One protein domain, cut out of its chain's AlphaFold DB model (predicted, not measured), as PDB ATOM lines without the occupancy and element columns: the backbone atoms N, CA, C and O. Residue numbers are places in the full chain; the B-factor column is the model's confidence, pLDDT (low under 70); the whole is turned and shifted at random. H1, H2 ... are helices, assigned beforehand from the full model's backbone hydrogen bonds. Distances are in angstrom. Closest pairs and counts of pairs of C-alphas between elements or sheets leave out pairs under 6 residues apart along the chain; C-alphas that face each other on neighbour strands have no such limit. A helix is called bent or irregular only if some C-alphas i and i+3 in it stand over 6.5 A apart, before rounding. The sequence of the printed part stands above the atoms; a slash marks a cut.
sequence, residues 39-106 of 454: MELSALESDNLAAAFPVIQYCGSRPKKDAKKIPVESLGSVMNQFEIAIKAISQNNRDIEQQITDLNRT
ATOM      1  N   MET A  39     -22.730 -51.043  36.244       64.69
ATOM      2  CA  MET A  39     -23.115 -52.442  36.002       64.69
ATOM      3  C   MET A  39     -23.546 -52.666  34.555       64.69
ATOM      4  O   MET A  39     -24.190 -51.820  33.935       64.69
ATOM      5  N   GLU A  40     -23.260 -53.860  34.036       63.38
ATOM      6  CA  GLU A  40     -23.830 -54.292  32.765       63.38
ATOM      7  C   GLU A  40     -25.328 -54.590  32.929       63.38
ATOM      8  O   GLU A  40     -25.739 -55.447  33.712       63.38
ATOM      9  N   LEU A  41     -26.167 -53.902  32.152       63.91
ATOM     10  CA  LEU A  41     -27.628 -54.066  32.180       63.91
ATOM     11  C   LEU A  41     -28.108 -55.445  31.689       63.91
ATOM     12  O   LEU A  41     -29.279 -55.771  31.858       63.91
ATOM     13  N   SER A  42     -27.218 -56.255  31.111       64.44
ATOM     14  CA  SER A  42     -27.430 -57.680  30.823       64.44
ATOM     15  C   SER A  42     -27.693 -58.492  32.100       64.44
ATOM     16  O   SER A  42     -28.429 -59.475  32.062       64.44
ATOM     17  N   ALA A  43     -27.182 -58.052  33.255       57.50
ATOM     18  CA  ALA A  43     -27.428 -58.691  34.549       57.50
ATOM     19  C   ALA A  43     -28.883 -58.542  35.046       57.50
ATOM     20  O   ALA A  43     -29.327 -59.330  35.880       57.50
ATOM     21  N   LEU A  44     -29.636 -57.561  34.530       62.16
ATOM     22  CA  LEU A  44     -31.064 -57.370  34.828       62.16
ATOM     23  C   LEU A  44     -31.992 -58.235  33.962       62.16
ATOM     24  O   LEU A  44     -33.173 -58.335  34.277       62.16
ATOM     25  N   GLU A  45     -31.492 -58.836  32.876       65.50
ATOM     26  CA  GLU A  45     -32.301 -59.686  31.983       65.50
ATOM     27  C   GLU A  45     -32.566 -61.070  32.590       65.50
ATOM     28  O   GLU A  45     -33.547 -61.728  32.249       65.50
ATOM     29  N   SER A  46     -31.732 -61.496  33.541       59.75
ATOM     30  CA  SER A  46     -32.103 -62.551  34.477       59.75
ATOM     31  C   SER A  46     -32.951 -61.925  35.584       59.75
ATOM     32  O   SER A  46     -32.435 -61.068  36.294       59.75
ATOM     33  N   ASP A  47     -34.200 -62.364  35.781       60.59
ATOM     34  CA  ASP A  47     -35.171 -61.906  36.810       60.59
ATOM     35  C   ASP A  47     -34.679 -61.976  38.284       60.59
ATOM     36  O   ASP A  47     -35.440 -61.879  39.248       60.59
ATOM     37  N   ASN A  48     -33.383 -62.162  38.506       67.31
ATOM     38  CA  ASN A  48     -32.738 -62.262  39.793       67.31
ATOM     39  C   ASN A  48     -32.189 -60.896  40.242       67.31
ATOM     40  O   ASN A  48     -30.979 -60.659  40.256       67.31
ATOM     41  N   LEU A  49     -33.087 -60.002  40.679       68.06
ATOM     42  CA  LEU A  49     -32.739 -58.675  41.219       68.06
ATOM     43  C   LEU A  49     -31.677 -58.721  42.330       68.06
ATOM     44  O   LEU A  49     -30.930 -57.766  42.511       68.06
ATOM     45  N   ALA A  50     -31.603 -59.821  43.083       65.62
ATOM     46  CA  ALA A  50     -30.637 -59.996  44.162       65.62
ATOM     47  C   ALA A  50     -29.202 -60.264  43.670       65.62
ATOM     48  O   ALA A  50     -28.267 -60.101  44.452       65.62
ATOM     49  N   ALA A  51     -29.040 -60.698  42.415       66.50
ATOM     50  CA  ALA A  51     -27.748 -60.839  41.747       66.50
ATOM     51  C   ALA A  51     -27.317 -59.517  41.100       66.50
ATOM     52  O   ALA A  51     -26.152 -59.142  41.208       66.50
ATOM     53  N   ALA A  52     -28.267 -58.788  40.504       67.69
ATOM     54  CA  ALA A  52     -28.025 -57.454  39.967       67.69
ATOM     55  C   ALA A  52     -27.705 -56.448  41.084       67.69
ATOM     56  O   ALA A  52     -26.749 -55.701  40.966       67.69
ATOM     57  N   PHE A  53     -28.424 -56.473  42.209       71.31
ATOM     58  CA  PHE A  53     -28.232 -55.541  43.325       71.31
ATOM     59  C   PHE A  53     -27.925 -56.291  44.630       71.31
ATOM     60  O   PHE A  53     -28.824 -56.514  45.452       71.31
ATOM     61  N   PRO A  54     -26.652 -56.659  44.868       70.38
ATOM     62  CA  PRO A  54     -26.233 -57.337  46.093       70.38
ATOM     63  C   PRO A  54     -26.612 -56.564  47.363       70.38
ATOM     64  O   PRO A  54     -26.919 -57.187  48.380       70.38
ATOM     65  N   VAL A  55     -26.671 -55.222  47.288       74.19
ATOM     66  CA  VAL A  55     -27.102 -54.320  48.373       74.19
ATOM     67  C   VAL A  55     -28.428 -54.730  49.007       74.19
ATOM     68  O   VAL A  55     -28.553 -54.646  50.228       74.19
ATOM     69  N   ILE A  56     -29.389 -55.232  48.223       73.69
ATOM     70  CA  ILE A  56     -30.736 -55.583  48.707       73.69
ATOM     71  C   ILE A  56     -30.680 -56.655  49.806       73.69
ATOM     72  O   ILE A  56     -31.545 -56.717  50.676       73.69
ATOM     73  N   GLN A  57     -29.647 -57.503  49.813       77.31
ATOM     74  CA  GLN A  57     -29.496 -58.531  50.842       77.31
ATOM     75  C   GLN A  57     -29.062 -57.960  52.200       77.31
ATOM     76  O   GLN A  57     -29.279 -58.616  53.221       77.31
ATOM     77  N   TYR A  58     -28.479 -56.758  52.213       76.06
ATOM     78  CA  TYR A  58     -27.863 -56.119  53.376       76.06
ATOM     79  C   TYR A  58     -28.637 -54.888  53.879       76.06
ATOM     80  O   TYR A  58     -28.239 -54.294  54.878       76.06
ATOM     81  N   CYS A  59     -29.733 -54.490  53.218       70.88
ATOM     82  CA  CYS A  59     -30.502 -53.287  53.548       70.88
ATOM     83  C   CYS A  59     -32.003 -53.560  53.781       70.88
ATOM     84  O   CYS A  59     -32.532 -54.606  53.404       70.88
ATOM     85  N   GLY A  60     -32.689 -52.612  54.435       70.12
ATOM     86  CA  GLY A  60     -34.117 -52.685  54.777       70.12
ATOM     87  C   GLY A  60     -34.397 -52.984  56.255       70.12
ATOM     88  O   GLY A  60     -33.485 -53.153  57.058       70.12
ATOM     89  N   SER A  61     -35.680 -53.046  56.626       69.06
ATOM     90  CA  SER A  61     -36.134 -53.304  58.006       69.06
ATOM     91  C   SER A  61     -35.869 -54.738  58.487       69.06
ATOM     92  O   SER A  61     -35.887 -54.996  59.689       69.06
ATOM     93  N   ARG A  62     -35.611 -55.673  57.560       73.00
ATOM     94  CA  ARG A  62     -35.212 -57.066  57.828       73.00
ATOM     95  C   ARG A  62     -34.158 -57.527  56.809       73.00
ATOM     96  O   ARG A  62     -34.512 -58.214  55.846       73.00
ATOM     97  N   PRO A  63     -32.883 -57.139  56.974       77.38
ATOM     98  CA  PRO A  63     -31.831 -57.549  56.053       77.38
ATOM     99  C   PRO A  63     -31.592 -59.063  56.157       77.38
ATOM    100  O   PRO A  63     -31.612 -59.641  57.243       77.38
ATOM    101  N   LYS A  64     -31.363 -59.722  55.014       80.19
ATOM    102  CA  LYS A  64     -31.094 -61.171  54.954       80.19
ATOM    103  C   LYS A  64     -29.674 -61.517  55.410       80.19
ATOM    104  O   LYS A  64     -29.419 -62.651  55.813       80.19
ATOM    105  N   LYS A  65     -28.744 -60.567  55.309       79.62
ATOM    106  CA  LYS A  65     -27.336 -60.704  55.688       79.62
ATOM    107  C   LYS A  65     -26.878 -59.475  56.463       79.62
ATOM    108  O   LYS A  65     -27.306 -58.360  56.190       79.62
ATOM    109  N   ASP A  66     -25.974 -59.695  57.411       78.69
ATOM    110  CA  ASP A  66     -25.344 -58.618  58.171       78.69
ATOM    111  C   ASP A  66     -24.384 -57.823  57.270       78.69
ATOM    112  O   ASP A  66     -23.580 -58.413  56.541       78.69
ATOM    113  N   ALA A  67     -24.449 -56.491  57.333       72.44
ATOM    114  CA  ALA A  67     -23.582 -55.581  56.586       72.44
ATOM    115  C   ALA A  67     -22.091 -55.797  56.910       72.44
ATOM    116  O   ALA A  67     -21.230 -55.580  56.064       72.44
ATOM    117  N   LYS A  68     -21.765 -56.322  58.098       78.44
ATOM    118  CA  LYS A  68     -20.383 -56.682  58.470       78.44
ATOM    119  C   LYS A  68     -19.808 -57.855  57.666       78.44
ATOM    120  O   LYS A  68     -18.611 -58.111  57.735       78.44
ATOM    121  N   LYS A  69     -20.647 -58.583  56.922       81.69
ATOM    122  CA  LYS A  69     -20.271 -59.758  56.118       81.69
ATOM    123  C   LYS A  69     -20.156 -59.444  54.621       81.69
ATOM    124  O   LYS A  69     -20.242 -60.361  53.805       81.69
ATOM    125  N   ILE A  70     -20.020 -58.171  54.244       78.56
ATOM    126  CA  ILE A  70     -19.779 -57.776  52.852       78.56
ATOM    127  C   ILE A  70     -18.329 -58.149  52.480       78.56
ATOM    128  O   ILE A  70     -17.405 -57.710  53.166       78.56
ATOM    129  N   PRO A  71     -18.099 -58.950  51.420       80.12
ATOM    130  CA  PRO A  71     -16.754 -59.238  50.927       80.12
ATOM    131  C   PRO A  71     -16.017 -57.953  50.542       80.12
ATOM    132  O   PRO A  71     -16.589 -57.103  49.855       80.12
ATOM    133  N   VAL A  72     -14.743 -57.832  50.927       75.69
ATOM    134  CA  VAL A  72     -13.922 -56.625  50.695       75.69
ATOM    135  C   VAL A  72     -13.857 -56.260  49.207       75.69
ATOM    136  O   VAL A  72     -13.972 -55.091  48.854       75.69
ATOM    137  N   GLU A  73     -13.782 -57.265  48.335       75.62
ATOM    138  CA  GLU A  73     -13.777 -57.131  46.870       75.62
ATOM    139  C   GLU A  73     -15.052 -56.460  46.327       75.62
ATOM    140  O   GLU A  73     -15.016 -55.747  45.330       75.62
ATOM    141  N   SER A  74     -16.185 -56.654  47.010       72.06
ATOM    142  CA  SER A  74     -17.496 -56.121  46.618       72.06
ATOM    143  C   SER A  74     -17.880 -54.825  47.337       72.06
ATOM    144  O   SER A  74     -18.888 -54.206  46.992       72.06
ATOM    145  N   LEU A  75     -17.082 -54.392  48.321       77.06
ATOM    146  CA  LEU A  75     -17.405 -53.265  49.194       77.06
ATOM    147  C   LEU A  75     -17.585 -51.962  48.406       77.06
ATOM    148  O   LEU A  75     -18.536 -51.231  48.663       77.06
ATOM    149  N   GLY A  76     -16.734 -51.701  47.409       73.50
ATOM    150  CA  GLY A  76     -16.822 -50.496  46.575       73.50
ATOM    151  C   GLY A  76     -18.110 -50.422  45.747       73.50
ATOM    152  O   GLY A  76     -18.775 -49.390  45.726       73.50
ATOM    153  N   SER A  77     -18.513 -51.536  45.126       73.94
ATOM    154  CA  SER A  77     -19.759 -51.616  44.348       73.94
ATOM    155  C   SER A  77     -20.993 -51.474  45.248       73.94
ATOM    156  O   SER A  77     -21.908 -50.710  44.944       73.94
ATOM    157  N   VAL A  78     -20.977 -52.134  46.410       76.19
ATOM    158  CA  VAL A  78     -22.042 -52.049  47.416       76.19
ATOM    159  C   VAL A  78     -22.166 -50.630  47.987       76.19
ATOM    160  O   VAL A  78     -23.277 -50.122  48.120       76.19
ATOM    161  N   MET A  79     -21.051 -49.948  48.264       79.62
ATOM    162  CA  MET A  79     -21.056 -48.551  48.712       79.62
ATOM    163  C   MET A  79     -21.592 -47.596  47.643       79.62
ATOM    164  O   MET A  79     -22.436 -46.762  47.961       79.62
ATOM    165  N   ASN A  80     -21.181 -47.747  46.382       78.75
ATOM    166  CA  ASN A  80     -21.693 -46.911  45.295       78.75
ATOM    167  C   ASN A  80     -23.215 -47.089  45.121       78.75
ATOM    168  O   ASN A  80     -23.961 -46.120  44.994       78.75
ATOM    169  N   GLN A  81     -23.710 -48.326  45.227       77.44
ATOM    170  CA  GLN A  81     -25.148 -48.612  45.224       77.44
ATOM    171  C   GLN A  81     -25.880 -47.978  46.420       77.44
ATOM    172  O   GLN A  81     -26.997 -47.484  46.254       77.44
ATOM    173  N   PHE A  82     -25.266 -47.937  47.610       78.06
ATOM    174  CA  PHE A  82     -25.818 -47.205  48.754       78.06
ATOM    175  C   PHE A  82     -25.882 -45.697  48.504       78.06
ATOM    176  O   PHE A  82     -26.897 -45.080  48.820       78.06
ATOM    177  N   GLU A  83     -24.854 -45.096  47.908       80.75
ATOM    178  CA  GLU A  83     -24.862 -43.668  47.573       80.75
ATOM    179  C   GLU A  83     -25.948 -43.318  46.551       80.75
ATOM    180  O   GLU A  83     -26.660 -42.321  46.712       80.75
ATOM    181  N   ILE A  84     -26.121 -44.156  45.528       78.88
ATOM    182  CA  ILE A  84     -27.185 -44.009  44.528       78.88
ATOM    183  C   ILE A  84     -28.560 -44.135  45.196       78.88
ATOM    184  O   ILE A  84     -29.430 -43.290  44.977       78.88
ATOM    185  N   ALA A  85     -28.748 -45.134  46.067       74.88
ATOM    186  CA  ALA A  85     -29.992 -45.317  46.806       74.88
ATOM    187  C   ALA A  85     -30.299 -44.121  47.724       74.88
ATOM    188  O   ALA A  85     -31.428 -43.638  47.743       74.88
ATOM    189  N   ILE A  86     -29.299 -43.589  48.434       80.69
ATOM    190  CA  ILE A  86     -29.449 -42.399  49.284       80.69
ATOM    191  C   ILE A  86     -29.862 -41.182  48.451       80.69
ATOM    192  O   ILE A  86     -30.782 -40.459  48.844       80.69
ATOM    193  N   LYS A  87     -29.225 -40.952  47.295       82.62
ATOM    194  CA  LYS A  87     -29.596 -39.860  46.381       82.62
ATOM    195  C   LYS A  87     -31.031 -40.010  45.874       82.62
ATOM    196  O   LYS A  87     -31.781 -39.037  45.916       82.62
ATOM    197  N   ALA A  88     -31.431 -41.214  45.467       76.88
ATOM    198  CA  ALA A  88     -32.786 -41.488  44.987       76.88
ATOM    199  C   ALA A  88     -33.845 -41.291  46.086       76.88
ATOM    200  O   ALA A  88     -34.854 -40.628  45.856       76.88
ATOM    201  N   ILE A  89     -33.592 -41.795  47.300       78.75
ATOM    202  CA  ILE A  89     -34.482 -41.607  48.457       78.75
ATOM    203  C   ILE A  89     -34.589 -40.122  48.817       78.75
ATOM    204  O   ILE A  89     -35.687 -39.622  49.044       78.75
ATOM    205  N   SER A  90     -33.467 -39.398  48.827       82.25
ATOM    206  CA  SER A  90     -33.455 -37.962  49.129       82.25
ATOM    207  C   SER A  90     -34.259 -37.163  48.105       82.25
ATOM    208  O   SER A  90     -34.967 -36.231  48.477       82.25
ATOM    209  N   GLN A  91     -34.164 -37.529  46.826       87.75
ATOM    210  CA  GLN A  91     -34.941 -36.901  45.763       87.75
ATOM    211  C   GLN A  91     -36.437 -37.194  45.917       87.75
ATOM    212  O   GLN A  91     -37.234 -36.264  45.922       87.75
ATOM    213  N   ASN A  92     -36.809 -38.455  46.147       86.56
ATOM    214  CA  ASN A  92     -38.207 -38.837  46.349       86.56
ATOM    215  C   ASN A  92     -38.822 -38.149  47.581       86.56
ATOM    216  O   ASN A  92     -39.958 -37.693  47.536       86.56
ATOM    217  N   ASN A  93     -38.060 -38.006  48.669       87.12
ATOM    218  CA  ASN A  93     -38.514 -37.274  49.851       87.12
ATOM    219  C   ASN A  93     -38.786 -35.795  49.538       87.12
ATOM    220  O   ASN A  93     -39.803 -35.269  49.977       87.12
ATOM    221  N   ARG A  94     -37.931 -35.140  48.739       91.56
ATOM    222  CA  ARG A  94     -38.165 -33.756  48.287       91.56
ATOM    223  C   ARG A  94     -39.412 -33.641  47.417       91.56
ATOM    224  O   ARG A  94     -40.174 -32.692  47.575       91.56
ATOM    225  N   ASP A  95     -39.626 -34.598  46.520       89.75
ATOM    226  CA  ASP A  95     -40.795 -34.611  45.639       89.75
ATOM    227  C   ASP A  95     -42.088 -34.809  46.455       89.75
ATOM    228  O   ASP A  95     -43.085 -34.125  46.224       89.75
ATOM    229  N   ILE A  96     -42.062 -35.681  47.472       89.12
ATOM    230  CA  ILE A  96     -43.172 -35.876  48.419       89.12
ATOM    231  C   ILE A  96     -43.417 -34.609  49.249       89.12
ATOM    232  O   ILE A  96     -44.565 -34.202  49.413       89.12
ATOM    233  N   GLU A  97     -42.368 -33.956  49.753       91.00
ATOM    234  CA  GLU A  97     -42.492 -32.684  50.477       91.00
ATOM    235  C   GLU A  97     -43.147 -31.609  49.604       91.00
ATOM    236  O   GLU A  97     -44.078 -30.939  50.055       91.00
ATOM    237  N   GLN A  98     -42.737 -31.489  48.338       92.25
ATOM    238  CA  GLN A  98     -43.369 -30.578  47.382       92.25
ATOM    239  C   GLN A  98     -44.851 -30.911  47.182       92.25
ATOM    240  O   GLN A  98     -45.697 -30.025  47.324       92.25
ATOM    241  N   GLN A  99     -45.195 -32.183  46.960       91.69
ATOM    242  CA  GLN A  99     -46.591 -32.612  46.832       91.69
ATOM    243  C   GLN A  99     -47.418 -32.281  48.081       91.69
ATOM    244  O   GLN A  99     -48.544 -31.800  47.962       91.69
ATOM    245  N   ILE A 100     -46.864 -32.472  49.281       91.00
ATOM    246  CA  ILE A 100     -47.523 -32.100  50.540       91.00
ATOM    247  C   ILE A 100     -47.736 -30.583  50.608       91.00
ATOM    248  O   ILE A 100     -48.812 -30.133  51.010       91.00
ATOM    249  N   THR A 101     -46.749 -29.776  50.209       91.81
ATOM    250  CA  THR A 101     -46.901 -28.313  50.198       91.81
ATOM    251  C   THR A 101     -47.970 -27.843  49.214       91.81
ATOM    252  O   THR A 101     -48.784 -26.985  49.566       91.81
ATOM    253  N   ASP A 102     -48.041 -28.448  48.028       90.12
ATOM    254  CA  ASP A 102     -49.057 -28.140  47.023       90.12
ATOM    255  C   ASP A 102     -50.454 -28.573  47.481       90.12
ATOM    256  O   ASP A 102     -51.408 -27.795  47.378       90.12
ATOM    257  N   LEU A 103     -50.578 -29.763  48.078       90.94
ATOM    258  CA  LEU A 103     -51.831 -30.233  48.670       90.94
ATOM    259  C   LEU A 103     -52.299 -29.294  49.786       90.94
ATOM    260  O   LEU A 103     -53.441 -28.838  49.765       90.94
ATOM    261  N   ASN A 104     -51.415 -28.900  50.703       89.75
ATOM    262  CA  ASN A 104     -51.746 -27.937  51.755       89.75
ATOM    263  C   ASN A 104     -52.181 -26.580  51.188       89.75
ATOM    264  O   ASN A 104     -53.122 -25.963  51.694       89.75
ATOM    265  N   ARG A 105     -51.555 -26.125  50.098       90.62
ATOM    266  CA  ARG A 105     -51.973 -24.911  49.391       90.62
ATOM    267  C   ARG A 105     -53.375 -25.064  48.801       90.62
ATOM    268  O   ARG A 105     -54.190 -24.155  48.956       90.62
ATOM    269  N   THR A 106     -53.680 -26.195  48.163       91.19
ATOM    270  CA  THR A 106     -55.027 -26.461  47.627       91.19
ATOM    271  C   THR A 106     -56.083 -26.545  48.724       91.19
ATOM    272  O   THR A 106     -57.122 -25.904  48.590       91.19
TER     273      THR A 106
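AT A GLANCE: This is residues 39 to 106 of the 454 residues of an uncharacterized protein of Trypanosoma brucei equiperdum (UniProt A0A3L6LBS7). What shape does the printed part make? Three short helices, H1, H2 and H3, step in a row toward the first part of one long helix, H4, and with the loop of residues 58 to 71 they make a small head there. Residues 86 to 106 of H4 stick out as a long arm. What is it made of? The printed part has 68 residues with four named helices, in the order H1, H2, H3, H4, and no named strand; the class is all helix. It is only just loose, close to extended, with a radius of gyration of the C-alphas of 16.1 A, and spans 50 by 29 by 20 A.

HOW THE PARTS SIT: What does the first helix meet? H1, residues 41 to 44, and H2, residues 49 to 52, touch only at the corner, and only just, with 3 pairs of C-alphas within 8 A; the closest C-alphas, of Ala 43 and Ala 52, are 5.6 A apart. What follows? H2 and H3, residues 54 to 57, are close but not clearly touching; their closest C-alphas, of Ala 50 and Ile 56, are 6.3 A apart. H3 touches H4, residues 72 to 106, with residues 78 to 82 of H4 alone; the closest C-alphas, of Val 55 and Val 78, are 5.6 A apart. What of the backbones? In H4, 29 of 31 O i to N i+4 pairs are within hydrogen-bond range; H1, H2 and H3 are too short for such a pair.

IN THESE COORDINATES: Where does H1 begin? C-alpha 41 is at (-27.628, -54.066, 32.180). How long is H4? It runs 51.1 A from C-alpha 72 at (-13.922, -56.625, 50.695) to C-alpha 106 at (-55.027, -26.461, 47.627), and is irregular: C-alphas 73 and 76 are 7.3 A apart.

THE WHOLE: Is there a cut or a long link? The printed part has no cut, and H3 to H4 is a long link of 14 residues. Where is confidence low? The model's pLDDT is under 70 at residues 39 to 52 and residue 61.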